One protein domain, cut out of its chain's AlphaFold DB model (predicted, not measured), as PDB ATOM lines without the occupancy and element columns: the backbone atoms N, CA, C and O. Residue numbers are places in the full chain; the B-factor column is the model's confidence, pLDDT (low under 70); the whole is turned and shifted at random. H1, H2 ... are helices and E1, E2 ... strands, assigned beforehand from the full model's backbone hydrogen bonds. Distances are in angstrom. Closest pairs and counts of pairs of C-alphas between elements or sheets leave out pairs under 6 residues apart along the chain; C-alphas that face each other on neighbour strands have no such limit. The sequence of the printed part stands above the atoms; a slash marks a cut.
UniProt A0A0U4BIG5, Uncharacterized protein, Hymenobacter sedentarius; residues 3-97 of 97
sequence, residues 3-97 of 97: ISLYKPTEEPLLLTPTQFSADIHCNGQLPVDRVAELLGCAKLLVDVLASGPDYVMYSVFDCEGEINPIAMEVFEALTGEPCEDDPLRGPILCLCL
ATOM      1  N   ILE A   3     129.861 250.608 256.420       89.31
ATOM      2  CA  ILE A   3     128.783 249.719 255.982       89.31
ATOM      3  C   ILE A   3     127.710 250.602 255.349       89.31
ATOM      4  O   ILE A   3     127.221 251.528 255.993       89.31
ATOM      5  N   SER A   4     127.351 250.330 254.104       92.69
ATOM      6  CA  SER A   4     126.383 251.116 253.341       92.69
ATOM      7  C   SER A   4     125.282 250.204 252.823       92.69
ATOM      8  O   SER A   4     125.565 249.217 252.147       92.69
ATOM      9  N   LEU A   5     124.027 250.532 253.125       93.94
ATOM     10  CA  LEU A   5     122.860 249.869 252.554       93.94
ATOM     11  C   LEU A   5     122.272 250.754 251.456       93.94
ATOM     12  O   LEU A   5     121.811 251.865 251.712       93.94
ATOM     13  N   TYR A   6     122.263 250.233 250.240       94.56
ATOM     14  CA  TYR A   6     121.681 250.872 249.073       94.56
ATOM     15  C   TYR A   6     120.330 250.229 248.817       94.56
ATOM     16  O   TYR A   6     120.272 249.052 248.469       94.56
ATOM     17  N   LYS A   7     119.243 250.976 248.970       93.06
ATOM     18  CA  LYS A   7     117.913 250.522 248.555       93.06
ATOM     19  C   LYS A   7     117.530 251.195 247.238       93.06
ATOM     20  O   LYS A   7     117.952 252.328 247.009       93.06
ATOM     21  N   PRO A   8     116.726 250.540 246.384       91.25
ATOM     22  CA  PRO A   8     116.221 251.178 245.178       91.25
ATOM     23  C   PRO A   8     115.493 252.471 245.538       91.25
ATOM     24  O   PRO A   8     114.694 252.484 246.471       91.25
ATOM     25  N   THR A   9     115.753 253.545 244.795       85.81
ATOM     26  CA  THR A   9     115.072 254.852 244.916       85.81
ATOM     27  C   THR A   9     115.276 255.632 246.229       85.81
ATOM     28  O   THR A   9     114.801 256.763 246.326       85.81
ATOM     29  N   GLU A  10     116.008 255.094 247.211       89.31
ATOM     30  CA  GLU A  10     116.315 255.767 248.483       89.31
ATOM     31  C   GLU A  10     117.771 256.270 248.527       89.31
ATOM     32  O   GLU A  10     118.650 255.761 247.828       89.31
ATOM     33  N   GLU A  11     118.047 257.259 249.384       88.50
ATOM     34  CA  GLU A  11     119.429 257.658 249.671       88.50
ATOM     35  C   GLU A  11     120.188 256.526 250.391       88.50
ATOM     36  O   GLU A  11     119.601 255.823 251.223       88.50
ATOM     37  N   PRO A  12     121.497 256.346 250.122       89.94
ATOM     38  CA  PRO A  12     122.300 255.327 250.785       89.94
ATOM     39  C   PRO A  12     122.277 255.485 252.303       89.94
ATOM     40  O   PRO A  12     122.643 256.529 252.849       89.94
ATOM     41  N   LEU A  13     121.906 254.416 252.999       91.00
ATOM     42  CA  LEU A  13     121.926 254.393 254.449       91.00
ATOM     43  C   LEU A  13     123.325 254.002 254.929       91.00
ATOM     44  O   LEU A  13     123.731 252.842 254.833       91.00
ATOM     45  N   LEU A  14     124.052 254.978 255.472       88.62
ATOM     46  CA  LEU A  14     125.339 254.756 256.125       88.62
ATOM     47  C   LEU A  14     125.123 254.184 257.527       88.62
ATOM     48  O   LEU A  14     124.586 254.840 258.419       88.62
ATOM     49  N   LEU A  15     125.568 252.950 257.719       84.38
ATOM     50  CA  LEU A  15     125.493 252.213 258.967       84.38
ATOM     51  C   LEU A  15     126.826 252.327 259.716       84.38
ATOM     52  O   LEU A  15     127.911 252.153 259.156       84.38
ATOM     53  N   THR A  16     126.755 252.644 261.010       73.38
ATOM     54  CA  THR A  16     127.967 252.876 261.807       73.38
ATOM     55  C   THR A  16     128.600 251.555 262.255       73.38
ATOM     56  O   THR A  16     127.907 250.737 262.863       73.38
ATOM     57  N   PRO A  17     129.917 251.337 262.054       65.31
ATOM     58  CA  PRO A  17     130.586 250.075 262.394       65.31
ATOM     59  C   PRO A  17     130.492 249.700 263.872       65.31
ATOM     60  O   PRO A  17     130.562 248.529 264.214       65.31
ATOM     61  N   THR A  18     130.309 250.673 264.766       63.25
ATOM     62  CA  THR A  18     130.109 250.450 266.206       63.25
ATOM     63  C   THR A  18     128.874 249.613 266.528       63.25
ATOM     64  O   THR A  18     128.824 249.012 267.595       63.25
ATOM     65  N   GLN A  19     127.898 249.542 265.621       64.06
ATOM     66  CA  GLN A  19     126.730 248.665 265.753       64.06
ATOM     67  C   GLN A  19     127.033 247.211 265.350       64.06
ATOM     68  O   GLN A  19     126.234 246.327 265.640       64.06
ATOM     69  N   PHE A  20     128.183 246.964 264.712       66.38
ATOM     70  CA  PHE A  20     128.515 245.695 264.058       66.38
ATOM     71  C   PHE A  20     129.918 245.169 264.396       66.38
ATOM     72  O   PHE A  20     130.277 244.068 263.996       66.38
ATOM     73  N   SER A  21     130.727 245.925 265.143       61.59
ATOM     74  CA  SER A  21     132.142 245.630 265.405       61.59
ATOM     75  C   SER A  21     132.378 244.334 266.177       61.59
ATOM     76  O   SER A  21     133.460 243.764 266.073       61.59
ATOM     77  N   ALA A  22     131.382 243.858 266.927       59.81
ATOM     78  CA  ALA A  22     131.422 242.558 267.598       59.81
ATOM     79  C   ALA A  22     131.058 241.385 266.669       59.81
ATOM     80  O   ALA A  22     131.427 240.249 266.957       59.81
ATOM     81  N   ASP A  23     130.355 241.668 265.570       65.00
ATOM     82  CA  ASP A  23     129.795 240.671 264.657       65.00
ATOM     83  C   ASP A  23     130.673 240.481 263.406       65.00
ATOM     84  O   ASP A  23     130.532 239.487 262.704       65.00
ATOM     85  N   ILE A  24     131.605 241.396 263.117       70.69
ATOM     86  CA  ILE A  24     132.483 241.296 261.945       70.69
ATOM     87  C   ILE A  24     133.546 240.217 262.173       70.69
ATOM     88  O   ILE A  24     134.369 240.289 263.087       70.69
ATOM     89  N   HIS A  25     133.536 239.208 261.308       69.44
ATOM     90  CA  HIS A  25     134.506 238.125 261.312       69.44
ATOM     91  C   HIS A  25     135.909 238.646 260.961       69.44
ATOM     92  O   HIS A  25     136.077 239.699 260.347       69.44
ATOM     93  N   CYS A  26     136.948 237.876 261.297       61.25
ATOM     94  CA  CYS A  26     138.350 238.242 261.045       61.25
ATOM     95  C   CYS A  26     138.701 238.472 259.561       61.25
ATOM     96  O   CYS A  26     139.764 239.009 259.268       61.25
ATOM     97  N   ASN A  27     137.818 238.083 258.640       64.50
ATOM     98  CA  ASN A  27     137.917 238.315 257.201       64.50
ATOM     99  C   ASN A  27     137.122 239.547 256.717       64.50
ATOM    100  O   ASN A  27     136.953 239.709 255.513       64.50
ATOM    101  N   GLY A  28     136.589 240.376 257.621       69.44
ATOM    102  CA  GLY A  28     135.822 241.569 257.259       69.44
ATOM    103  C   GLY A  28     134.380 241.300 256.813       69.44
ATOM    104  O   GLY A  28     133.721 242.198 256.295       69.44
ATOM    105  N   GLN A  29     133.864 240.084 257.009       78.31
ATOM    106  CA  GLN A  29     132.491 239.721 256.650       78.31
ATOM    107  C   GLN A  29     131.544 239.821 257.848       78.31
ATOM    108  O   GLN A  29     131.937 239.570 258.988       78.31
ATOM    109  N   LEU A  30     130.283 240.157 257.583       83.88
ATOM    110  CA  LEU A  30     129.214 240.061 258.575       83.88
ATOM    111  C   LEU A  30     128.646 238.634 258.612       83.88
ATOM    112  O   LEU A  30     128.677 237.936 257.595       83.88
ATOM    113  N   PRO A  31     128.063 238.197 259.741       87.69
ATOM    114  CA  PRO A  31     127.353 236.931 259.807       87.69
ATOM    115  C   PRO A  31     126.170 236.968 258.837       87.69
ATOM    116  O   PRO A  31     125.462 237.976 258.760       87.69
ATOM    117  N   VAL A  32     125.913 235.868 258.127       88.31
ATOM    118  CA  VAL A  32     124.854 235.817 257.100       88.31
ATOM    119  C   VAL A  32     123.478 236.205 257.651       88.31
ATOM    120  O   VAL A  32     122.710 236.868 256.963       88.31
ATOM    121  N   ASP A  33     123.179 235.868 258.911       89.31
ATOM    122  CA  ASP A  33     121.918 236.240 259.561       89.31
ATOM    123  C   ASP A  33     121.774 237.770 259.711       89.31
ATOM    124  O   ASP A  33     120.679 238.303 259.556       89.31
ATOM    125  N   ARG A  34     122.881 238.494 259.940       89.00
ATOM    126  CA  ARG A  34     122.893 239.965 259.987       89.00
ATOM    127  C   ARG A  34     122.756 240.588 258.612       89.00
ATOM    128  O   ARG A  34     122.022 241.558 258.458       89.00
ATOM    129  N   VAL A  35     123.439 240.033 257.615       91.31
ATOM    130  CA  VAL A  35     123.303 240.494 256.227       91.31
ATOM    131  C   VAL A  35     121.851 240.340 255.766       91.31
ATOM    132  O   VAL A  35     121.275 241.285 255.236       91.31
ATOM    133  N   ALA A  36     121.233 239.194 256.056       92.00
ATOM    134  CA  ALA A  36     119.836 238.917 255.739       92.00
ATOM    135  C   ALA A  36     118.867 239.903 256.414       92.00
ATOM    136  O   ALA A  36     117.954 240.406 255.764       92.00
ATOM    137  N   GLU A  37     119.087 240.221 257.695       92.00
ATOM    138  CA  GLU A  37     118.297 241.212 258.438       92.00
ATOM    139  C   GLU A  37     118.376 242.605 257.792       92.00
ATOM    140  O   GLU A  37     117.346 243.247 257.589       92.00
ATOM    141  N   LEU A  38     119.579 243.049 257.413       91.19
ATOM    142  CA  LEU A  38     119.793 244.350 256.771       91.19
ATOM    143  C   LEU A  38     119.197 244.419 255.360       91.19
ATOM    144  O   LEU A  38     118.660 245.455 254.970       91.19
ATOM    145  N   LEU A  39     119.271 243.318 254.613       92.12
ATOM    146  CA  LEU A  39     118.658 243.184 253.290       92.12
ATOM    147  C   LEU A  39     117.142 242.931 253.357       92.12
ATOM    148  O   LEU A  39     116.467 243.015 252.334       92.12
ATOM    149  N   GLY A  40     116.591 242.627 254.535       92.00
ATOM    150  CA  GLY A  40     115.176 242.299 254.704       92.00
ATOM    151  C   GLY A  40     114.763 240.991 254.019       92.00
ATOM    152  O   GLY A  40     113.620 240.870 253.580       92.00
ATOM    153  N   CYS A  41     115.675 240.019 253.904       92.50
ATOM    154  CA  CYS A  41     115.444 238.746 253.218       92.50
ATOM    155  C   CYS A  41     115.715 237.529 254.122       92.50
ATOM    156  O   CYS A  41     116.171 237.642 255.261       92.50
ATOM    157  N   ALA A  42     115.409 236.328 253.627       93.00
ATOM    158  CA  ALA A  42     115.823 235.095 254.290       93.00
ATOM    159  C   ALA A  42     117.317 234.840 254.044       93.00
ATOM    160  O   ALA A  42     117.796 235.013 252.931       93.00
ATOM    161  N   LYS A  43     118.042 234.317 255.039       92.25
ATOM    162  CA  LYS A  43     119.492 234.044 254.933       92.25
ATOM    163  C   LYS A  43     119.923 233.157 253.762       92.25
ATOM    164  O   LYS A  43     121.058 233.243 253.320       92.25
ATOM    165  N   LEU A  44     119.027 232.292 253.285       93.25
ATOM    166  CA  LEU A  44     119.262 231.410 252.136       93.25
ATOM    167  C   LEU A  44     119.247 232.164 250.799       93.25
ATOM    168  O   LEU A  44     119.646 231.602 249.790       93.25
ATOM    169  N   LEU A  45     118.753 233.403 250.806       93.69
ATOM    170  CA  LEU A  45     118.682 234.300 249.659       93.69
ATOM    171  C   LEU A  45     119.773 235.372 249.713       93.69
ATOM    172  O   LEU A  45     119.761 236.269 248.885       93.69
ATOM    173  N   VAL A  46     120.673 235.343 250.697       93.69
ATOM    174  CA  VAL A  46     121.824 236.249 250.704       93.69
ATOM    175  C   VAL A  46     122.848 235.701 249.729       93.69
ATOM    176  O   VAL A  46     123.310 234.573 249.902       93.69
ATOM    177  N   ASP A  47     123.221 236.516 248.751       92.75
ATOM    178  CA  ASP A  47     124.269 236.193 247.796       92.75
ATOM    179  C   ASP A  47     125.438 237.175 247.910       92.75
ATOM    180  O   ASP A  47     125.260 238.338 248.285       92.75
ATOM    181  N   VAL A  48     126.647 236.694 247.623       92.19
ATOM    182  CA  VAL A  48     127.847 237.534 247.556       92.19
ATOM    183  C   VAL A  48     128.014 237.973 246.115       92.19
ATOM    184  O   VAL A  48     128.444 237.200 245.265       92.19
ATOM    185  N   LEU A  49     127.696 239.237 245.860       90.44
ATOM    186  CA  LEU A  49     127.750 239.818 244.527       90.44
ATOM    187  C   LEU A  49     129.196 240.046 244.064       90.44
ATOM    188  O   LEU A  49     129.545 239.750 242.928       90.44
ATOM    189  N   ALA A  50     130.035 240.582 244.951       90.88
ATOM    190  CA  ALA A  50     131.453 240.802 244.693       90.88
ATOM    191  C   ALA A  50     132.239 240.858 246.004       90.88
ATOM    192  O   ALA A  50     131.720 241.256 247.050       90.88
ATOM    193  N   SER A  51     133.517 240.494 245.949       90.62
ATOM    194  CA  SER A  51     134.424 240.606 247.090       90.62
ATOM    195  C   SER A  51     135.844 240.894 246.630       90.62
ATOM    196  O   SER A  51     136.357 240.203 245.749       90.62
ATOM    197  N   GLY A  52     136.490 241.859 247.274       88.38
ATOM    198  CA  GLY A  52     137.891 242.207 247.081       88.38
ATOM    199  C   GLY A  52     138.644 242.314 248.412       88.38
ATOM    200  O   GLY A  52     138.071 242.056 249.470       88.38
ATOM    201  N   PRO A  53     139.930 242.708 248.383       85.56
ATOM    202  CA  PRO A  53     140.743 242.868 249.593       85.56
ATOM    203  C   PRO A  53     140.142 243.844 250.613       85.56
ATOM    204  O   PRO A  53     140.252 243.610 251.813       85.56
ATOM    205  N   ASP A  54     139.474 244.893 250.123       87.69
ATOM    206  CA  ASP A  54     138.971 246.003 250.937       87.69
ATOM    207  C   ASP A  54     137.445 246.168 250.852       87.69
ATOM    208  O   ASP A  54     136.908 247.174 251.316       87.69
ATOM    209  N   TYR A  55     136.719 245.218 250.248       89.88
ATOM    210  CA  TYR A  55     135.260 245.298 250.183       89.88
ATOM    211  C   TYR A  55     134.556 243.949 250.044       89.88
ATOM    212  O   TYR A  55     135.097 242.994 249.488       89.88
ATOM    213  N   VAL A  56     133.300 243.898 250.486       91.69
ATOM    214  CA  VAL A  56     132.356 242.819 250.171       91.69
ATOM    215  C   VAL A  56     130.981 243.417 249.896       91.69
ATOM    216  O   VAL A  56     130.487 244.232 250.675       91.69
ATOM    217  N   MET A  57     130.358 242.998 248.798       92.94
ATOM    218  CA  MET A  57     129.008 243.386 248.405       92.94
ATOM    219  C   MET A  57     128.075 242.182 248.464       92.94
ATOM    220  O   MET A  57     128.392 241.114 247.943       92.94
ATOM    221  N   TYR A  58     126.911 242.379 249.070       94.25
ATOM    222  CA  TYR A  58     125.865 241.375 249.202       94.25
ATOM    223  C   TYR A  58     124.590 241.837 248.509       94.25
ATOM    224  O   TYR A  58     124.226 243.015 248.585       94.25
ATOM    225  N   SER A  59     123.890 240.897 247.895       94.25
ATOM    226  CA  SER A  59     122.598 241.102 247.247       94.25
ATOM    227  C   SER A  59     121.577 240.077 247.735       94.25
ATOM    228  O   SER A  59     121.897 239.122 248.450       94.25
ATOM    229  N   VAL A  60     120.316 240.297 247.363       94.00
ATOM    230  CA  VAL A  60     119.280 239.271 247.466       94.00
ATOM    231  C   VAL A  60     119.289 238.459 246.171       94.00
ATOM    232  O   VAL A  60     119.095 239.021 245.094       94.00
ATOM    233  N   PHE A  61     119.508 237.150 246.281       89.06
ATOM    234  CA  PHE A  61     119.456 236.208 245.168       89.06
ATOM    235  C   PHE A  61     118.100 236.279 244.460       89.06
ATOM    236  O   PHE A  61     117.059 236.254 245.121       89.06
ATOM    237  N   ASP A  62     118.134 236.342 243.126       85.12
ATOM    238  CA  ASP A  62     116.954 236.355 242.247       85.12
ATOM    239  C   ASP A  62     115.900 237.408 242.651       85.12
ATOM    240  O   ASP A  62     114.700 237.148 242.757       85.12
ATOM    241  N   CYS A  63     116.357 238.625 242.965       86.00
ATOM    242  CA  CYS A  63     115.462 239.701 243.368       86.00
ATOM    243  C   CYS A  63     114.719 240.294 242.160       86.00
ATOM    244  O   CYS A  63     115.284 241.057 241.380       86.00
ATOM    245  N   GLU A  64     113.409 240.059 242.068       84.12
ATOM    246  CA  GLU A  64     112.525 240.696 241.070       84.12
ATOM    247  C   GLU A  64     112.179 242.171 241.392       84.12
ATOM    248  O   GLU A  64     111.251 242.750 240.826       84.12
ATOM    249  N   GLY A  65     112.900 242.796 242.328       83.44
ATOM    250  CA  GLY A  65     112.653 244.160 242.788       83.44
ATOM    251  C   GLY A  65     113.011 245.253 241.772       83.44
ATOM    252  O   GLY A  65     113.397 245.007 240.626       83.44
ATOM    253  N   GLU A  66     112.899 246.504 242.214       91.44
ATOM    254  CA  GLU A  66     113.304 247.672 241.427       91.44
ATOM    255  C   GLU A  66     114.821 247.711 241.205       91.44
ATOM    256  O   GLU A  66     115.594 247.254 242.049       91.44
ATOM    257  N   ILE A  67     115.245 248.276 240.070       91.88
ATOM    258  CA  ILE A  67     116.663 248.476 239.749       91.88
ATOM    259  C   ILE A  67     117.272 249.458 240.752       91.88
ATOM    260  O   ILE A  67     116.669 250.474 241.096       91.88
ATOM    261  N   ASN A  68     118.488 249.163 241.191       93.56
ATOM    262  CA  ASN A  68     119.242 249.949 242.147       93.56
ATOM    263  C   ASN A  68     120.431 250.639 241.451       93.56
ATOM    264  O   ASN A  68     121.550 250.123 241.488       93.56
ATOM    265  N   PRO A  69     120.211 251.799 240.800       91.56
ATOM    266  CA  PRO A  69     121.246 252.459 240.007       91.56
ATOM    267  C   PRO A  69     122.434 252.910 240.862       91.56
ATOM    268  O   PRO A  69     123.572 252.822 240.418       91.56
ATOM    269  N   ILE A  70     122.194 253.317 242.113       93.06
ATOM    270  CA  ILE A  70     123.270 253.732 243.021       93.06
ATOM    271  C   ILE A  70     124.158 252.534 243.374       93.06
ATOM    272  O   ILE A  70     125.379 252.649 243.392       93.06
ATOM    273  N   ALA A  71     123.563 251.366 243.634       92.69
ATOM    274  CA  ALA A  71     124.347 250.163 243.882       92.69
ATOM    275  C   ALA A  71     125.146 249.720 242.649       92.69
ATOM    276  O   ALA A  71     126.257 249.225 242.817       92.69
ATOM    277  N   MET A  72     124.612 249.921 241.438       92.12
ATOM    278  CA  MET A  72     125.348 249.667 240.194       92.12
ATOM    279  C   MET A  72     126.562 250.595 240.080       92.12
ATOM    280  O   MET A  72     127.667 250.100 239.915       92.12
ATOM    281  N   GLU A  73     126.404 251.908 240.279       92.19
ATOM    282  CA  GLU A  73     127.535 252.854 240.265       92.19
ATOM    283  C   GLU A  73     128.626 252.476 241.283       92.19
ATOM    284  O   GLU A  73     129.821 252.552 241.000       92.19
ATOM    285  N   VAL A  74     128.219 252.034 242.477       92.56
ATOM    286  CA  VAL A  74     129.146 251.581 243.523       92.56
ATOM    287  C   VAL A  74     129.837 250.276 243.139       92.56
ATOM    288  O   VAL A  74     131.036 250.136 243.377       92.56
ATOM    289  N   PHE A  75     129.110 249.334 242.539       92.62
ATOM    290  CA  PHE A  75     129.678 248.090 242.032       92.62
ATOM    291  C   PHE A  75     130.762 248.373 240.990       92.62
ATOM    292  O   PHE A  75     131.876 247.874 241.134       92.62
ATOM    293  N   GLU A  76     130.485 249.228 240.005       93.12
ATOM    294  CA  GLU A  76     131.452 249.586 238.961       93.12
ATOM    295  C   GLU A  76     132.678 250.295 239.541       93.12
ATOM    296  O   GLU A  76     133.813 249.996 239.174       93.12
ATOM    297  N   ALA A  77     132.474 251.195 240.507       92.00
ATOM    298  CA  ALA A  77     133.567 251.896 241.171       92.00
ATOM    299  C   ALA A  77     134.488 250.957 241.975       92.00
ATOM    300  O   ALA A  77     135.687 251.224 242.079       92.00
ATOM    301  N   LEU A  78     133.945 249.883 242.560       91.44
ATOM    302  CA  LEU A  78     134.695 248.935 243.394       91.44
ATOM    303  C   LEU A  78     135.330 247.792 242.596       91.44
ATOM    304  O   LEU A  78     136.433 247.352 242.922       91.44
ATOM    305  N   THR A  79     134.638 247.296 241.576       89.88
ATOM    306  CA  THR A  79     135.095 246.165 240.755       89.88
ATOM    307  C   THR A  79     135.927 246.622 239.560       89.88
ATOM    308  O   THR A  79     136.800 245.889 239.107       89.88
ATOM    309  N   GLY A  80     135.704 247.849 239.075       89.44
ATOM    310  CA  GLY A  80     136.244 248.326 237.804       89.44
ATOM    311  C   GLY A  80     135.563 247.701 236.584       89.44
ATOM    312  O   GLY A  80     136.015 247.941 235.464       89.44
ATOM    313  N   GLU A  81     134.505 246.911 236.787       85.88
ATOM    314  CA  GLU A  81     133.763 246.216 235.742       85.88
ATOM    315  C   GLU A  81     132.333 246.760 235.676       85.88
ATOM    316  O   GLU A  81     131.732 247.021 236.723       85.88
ATOM    317  N   PRO A  82     131.766 246.950 234.472       81.50
ATOM    318  CA  PRO A  82     130.367 247.313 234.363       81.50
ATOM    319  C   PRO A  82     129.484 246.169 234.873       81.50
ATOM    320  O   PRO A  82     129.863 244.996 234.847       81.50
ATOM    321  N   CYS A  83     128.275 246.490 235.321       78.00
ATOM    322  CA  CYS A  83     127.283 245.465 235.642       78.00
ATOM    323  C   CYS A  83     126.696 244.918 234.322       78.00
ATOM    324  O   CYS A  83     125.649 245.379 233.874       78.00
ATOM    325  N   GLU A  84     127.437 244.038 233.634       59.97
ATOM    326  CA  GLU A  84     127.344 243.903 232.167       59.97
ATOM    327  C   GLU A  84     126.087 243.232 231.589       59.97
ATOM    328  O   GLU A  84     125.811 243.481 230.420       59.97
ATOM    329  N   ASP A  85     125.269 242.479 232.334       61.78
ATOM    330  CA  ASP A  85     124.145 241.754 231.695       61.78
ATOM    331  C   ASP A  85     122.817 241.736 232.467       61.78
ATOM    332  O   ASP A  85     121.760 241.619 231.846       61.78
ATOM    333  N   ASP A  86     122.824 241.947 233.786       72.94
ATOM    334  CA  ASP A  86     121.601 242.064 234.583       72.94
ATOM    335  C   ASP A  86     121.701 243.241 235.559       72.94
ATOM    336  O   ASP A  86     122.676 243.346 236.311       72.94
ATOM    337  N   PRO A  87     120.716 244.156 235.576       86.00
ATOM    338  CA  PRO A  87     120.743 245.274 236.500       86.00
ATOM    339  C   PRO A  87     120.621 244.768 237.938       86.00
ATOM    340  O   PRO A  87     119.758 243.938 238.238       86.00
ATOM    341  N   LEU A  88     121.426 245.322 238.851       89.75
ATOM    342  CA  LEU A  88     121.271 245.035 240.277       89.75
ATOM    343  C   LEU A  88     119.890 245.496 240.735       89.75
ATOM    344  O   LEU A  88     119.517 246.656 240.554       89.75
ATOM    345  N   ARG A  89     119.130 244.580 241.333       91.88
ATOM    346  CA  ARG A  89     117.770 244.821 241.813       91.88
ATOM    347  C   ARG A  89     117.681 244.673 243.318       91.88
ATOM    348  O   ARG A  89     118.395 243.881 243.927       91.88
ATOM    349  N   GLY A  90     116.751 245.420 243.902       92.56
ATOM    350  CA  GLY A  90     116.484 245.364 245.330       92.56
ATOM    351  C   GLY A  90     117.607 245.967 246.181       92.56
ATOM    352  O   GLY A  90     118.425 246.758 245.694       92.56
ATOM    353  N   PRO A  91     117.609 245.669 247.489       94.25
ATOM    354  CA  PRO A  91     118.607 246.189 248.407       94.25
ATOM    355  C   PRO A  91     119.968 245.524 248.185       94.25
ATOM    356  O   PRO A  91     120.056 244.312 247.997       94.25
ATOM    357  N   ILE A  92     121.028 246.323 248.263       94.75
ATOM    358  CA  ILE A  92     122.423 245.891 248.160       94.75
ATOM    359  C   ILE A  92     123.170 246.403 249.387       94.75
ATOM    360  O   ILE A  92     123.091 247.587 249.726       94.75
ATOM    361  N   LEU A  93     123.899 245.522 250.065       94.31
ATOM    362  CA  LEU A  93     124.703 245.865 251.235       94.31
ATOM    363  C   LEU A  93     126.179 245.849 250.850       94.31
ATOM    364  O   LEU A  93     126.681 244.832 250.386       94.31
ATOM    365  N   CYS A  94     126.887 246.949 251.078       92.50
ATOM    366  CA  CYS A  94     128.324 247.046 250.847       92.50
ATOM    367  C   CYS A  94     129.065 247.261 252.163       92.50
ATOM    368  O   CYS A  94     128.688 248.107 252.977       92.50
ATOM    369  N   LEU A  95     130.130 246.497 252.363       90.19
ATOM    370  CA  LEU A  95     131.082 246.659 253.447       90.19
ATOM    371  C   LEU A  95     132.403 247.061 252.801       90.19
ATOM    372  O   LEU A  95     132.979 246.249 252.089       90.19
ATOM    373  N   CYS A  96     132.892 248.265 253.071       86.38
ATOM    374  CA  CYS A  96     134.254 248.673 252.724       86.38
ATOM    375  C   CYS A  96     135.113 248.587 253.986       86.38
ATOM    376  O   CYS A  96     134.702 249.134 255.011       86.38
ATOM    377  N   LEU A  97     136.258 247.908 253.950       75.81
ATOM    378  CA  LEU A  97     137.111 247.627 255.114       75.81
ATOM    379  C   LEU A  97     138.043 248.793 255.458       75.81
ATOM    380  O   LEU A  97     138.559 249.469 254.550       75.81
TER     381      LEU A  97
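What this domain is: This is residues 3 to 97 of the 97 residues of an uncharacterized protein of Hymenobacter sedentarius (UniProt A0A0U4BIG5). One twisted sheet of five strands makes the core, with the longer helix H2 crossing one face slantwise over E5 and E4 and the short helix H1 on the opposite face: three layers, with helices on both faces of a sheet. Two long loops, residues 16 to 31 and 80 to 91, link the strands E2 and E5 to these helices. The printed part has 95 residues, with two named helices and five named strands in the order E1, E2, H1, E3, E4, H2, E5; the sheet's order is E2, E1, E5, E4, E3, antiparallel throughout. The class is mixed, helices and strands, with 44 residues, under half, in named elements. The whole is compact and rounded, with a radius of gyration of the C-alphas of 12.4 A and spans of 35 by 27 by 24 A.

How they stand to each other: E1, residues 3 to 6, and E2, residues 13 to 15, form an antiparallel hairpin, with N 13 and O 5 2.9 A apart, within hydrogen-bond range. H1, residues 32 to 39, is on the sheet at a height of 6.7 A, over none of the strands, but only just: 2 of its C-alphas fall on E5, residues 92 to 96, and 2 on E4, residues 55 to 60. The closest C-alphas of H1 and E5 are those of Leu 39 and Ile 92, 6.9 A apart. E3, residues 46 to 52, and E4 form a second antiparallel hairpin, with N 57 and O 50 2.8 A apart. H2, residues 69 to 79, is on the opposite face from H1, at a height of 9.3 A. It lies over E5 and E4, slantwise to the strands, at 36 degrees to E5 on the local plane; its closest C-alphas with E5 are those of Ala 71 and Ile 92, 6.3 A apart. H1 and H2 are apart. E5 is the antiparallel neighbour of both E1, with N 4 and O 94 2.8 A apart, and E4, with N 58 and O 93 2.8 A apart. In H1 and H2 every O i to N i+4 pair is within hydrogen-bond range.

Where its parts are: E1 begins at C-alpha 3, (128.783, 249.719, 255.982), and is 10.0 A long; E2 measures 6.2 A and H1 10.4 A. E3 measures 17.5 A and E4 17.3 A. H2 begins at C-alpha 69, (121.246, 252.459, 240.007), and measures 15.2 A. E5, 13.0 A long, ends at C-alpha 96, (134.254, 248.673, 252.724).

The domain as a whole: The two C-alphas farthest apart, those of Ala 22 and Asp 85, are 36.6 A apart. The printed part has no cut; the links E2 to H1 and H2 to E5 are long. The mean pLDDT of the printed part is 85.9, and residues 17 to 23, 25 to 28 and 84 to 85 are under 70.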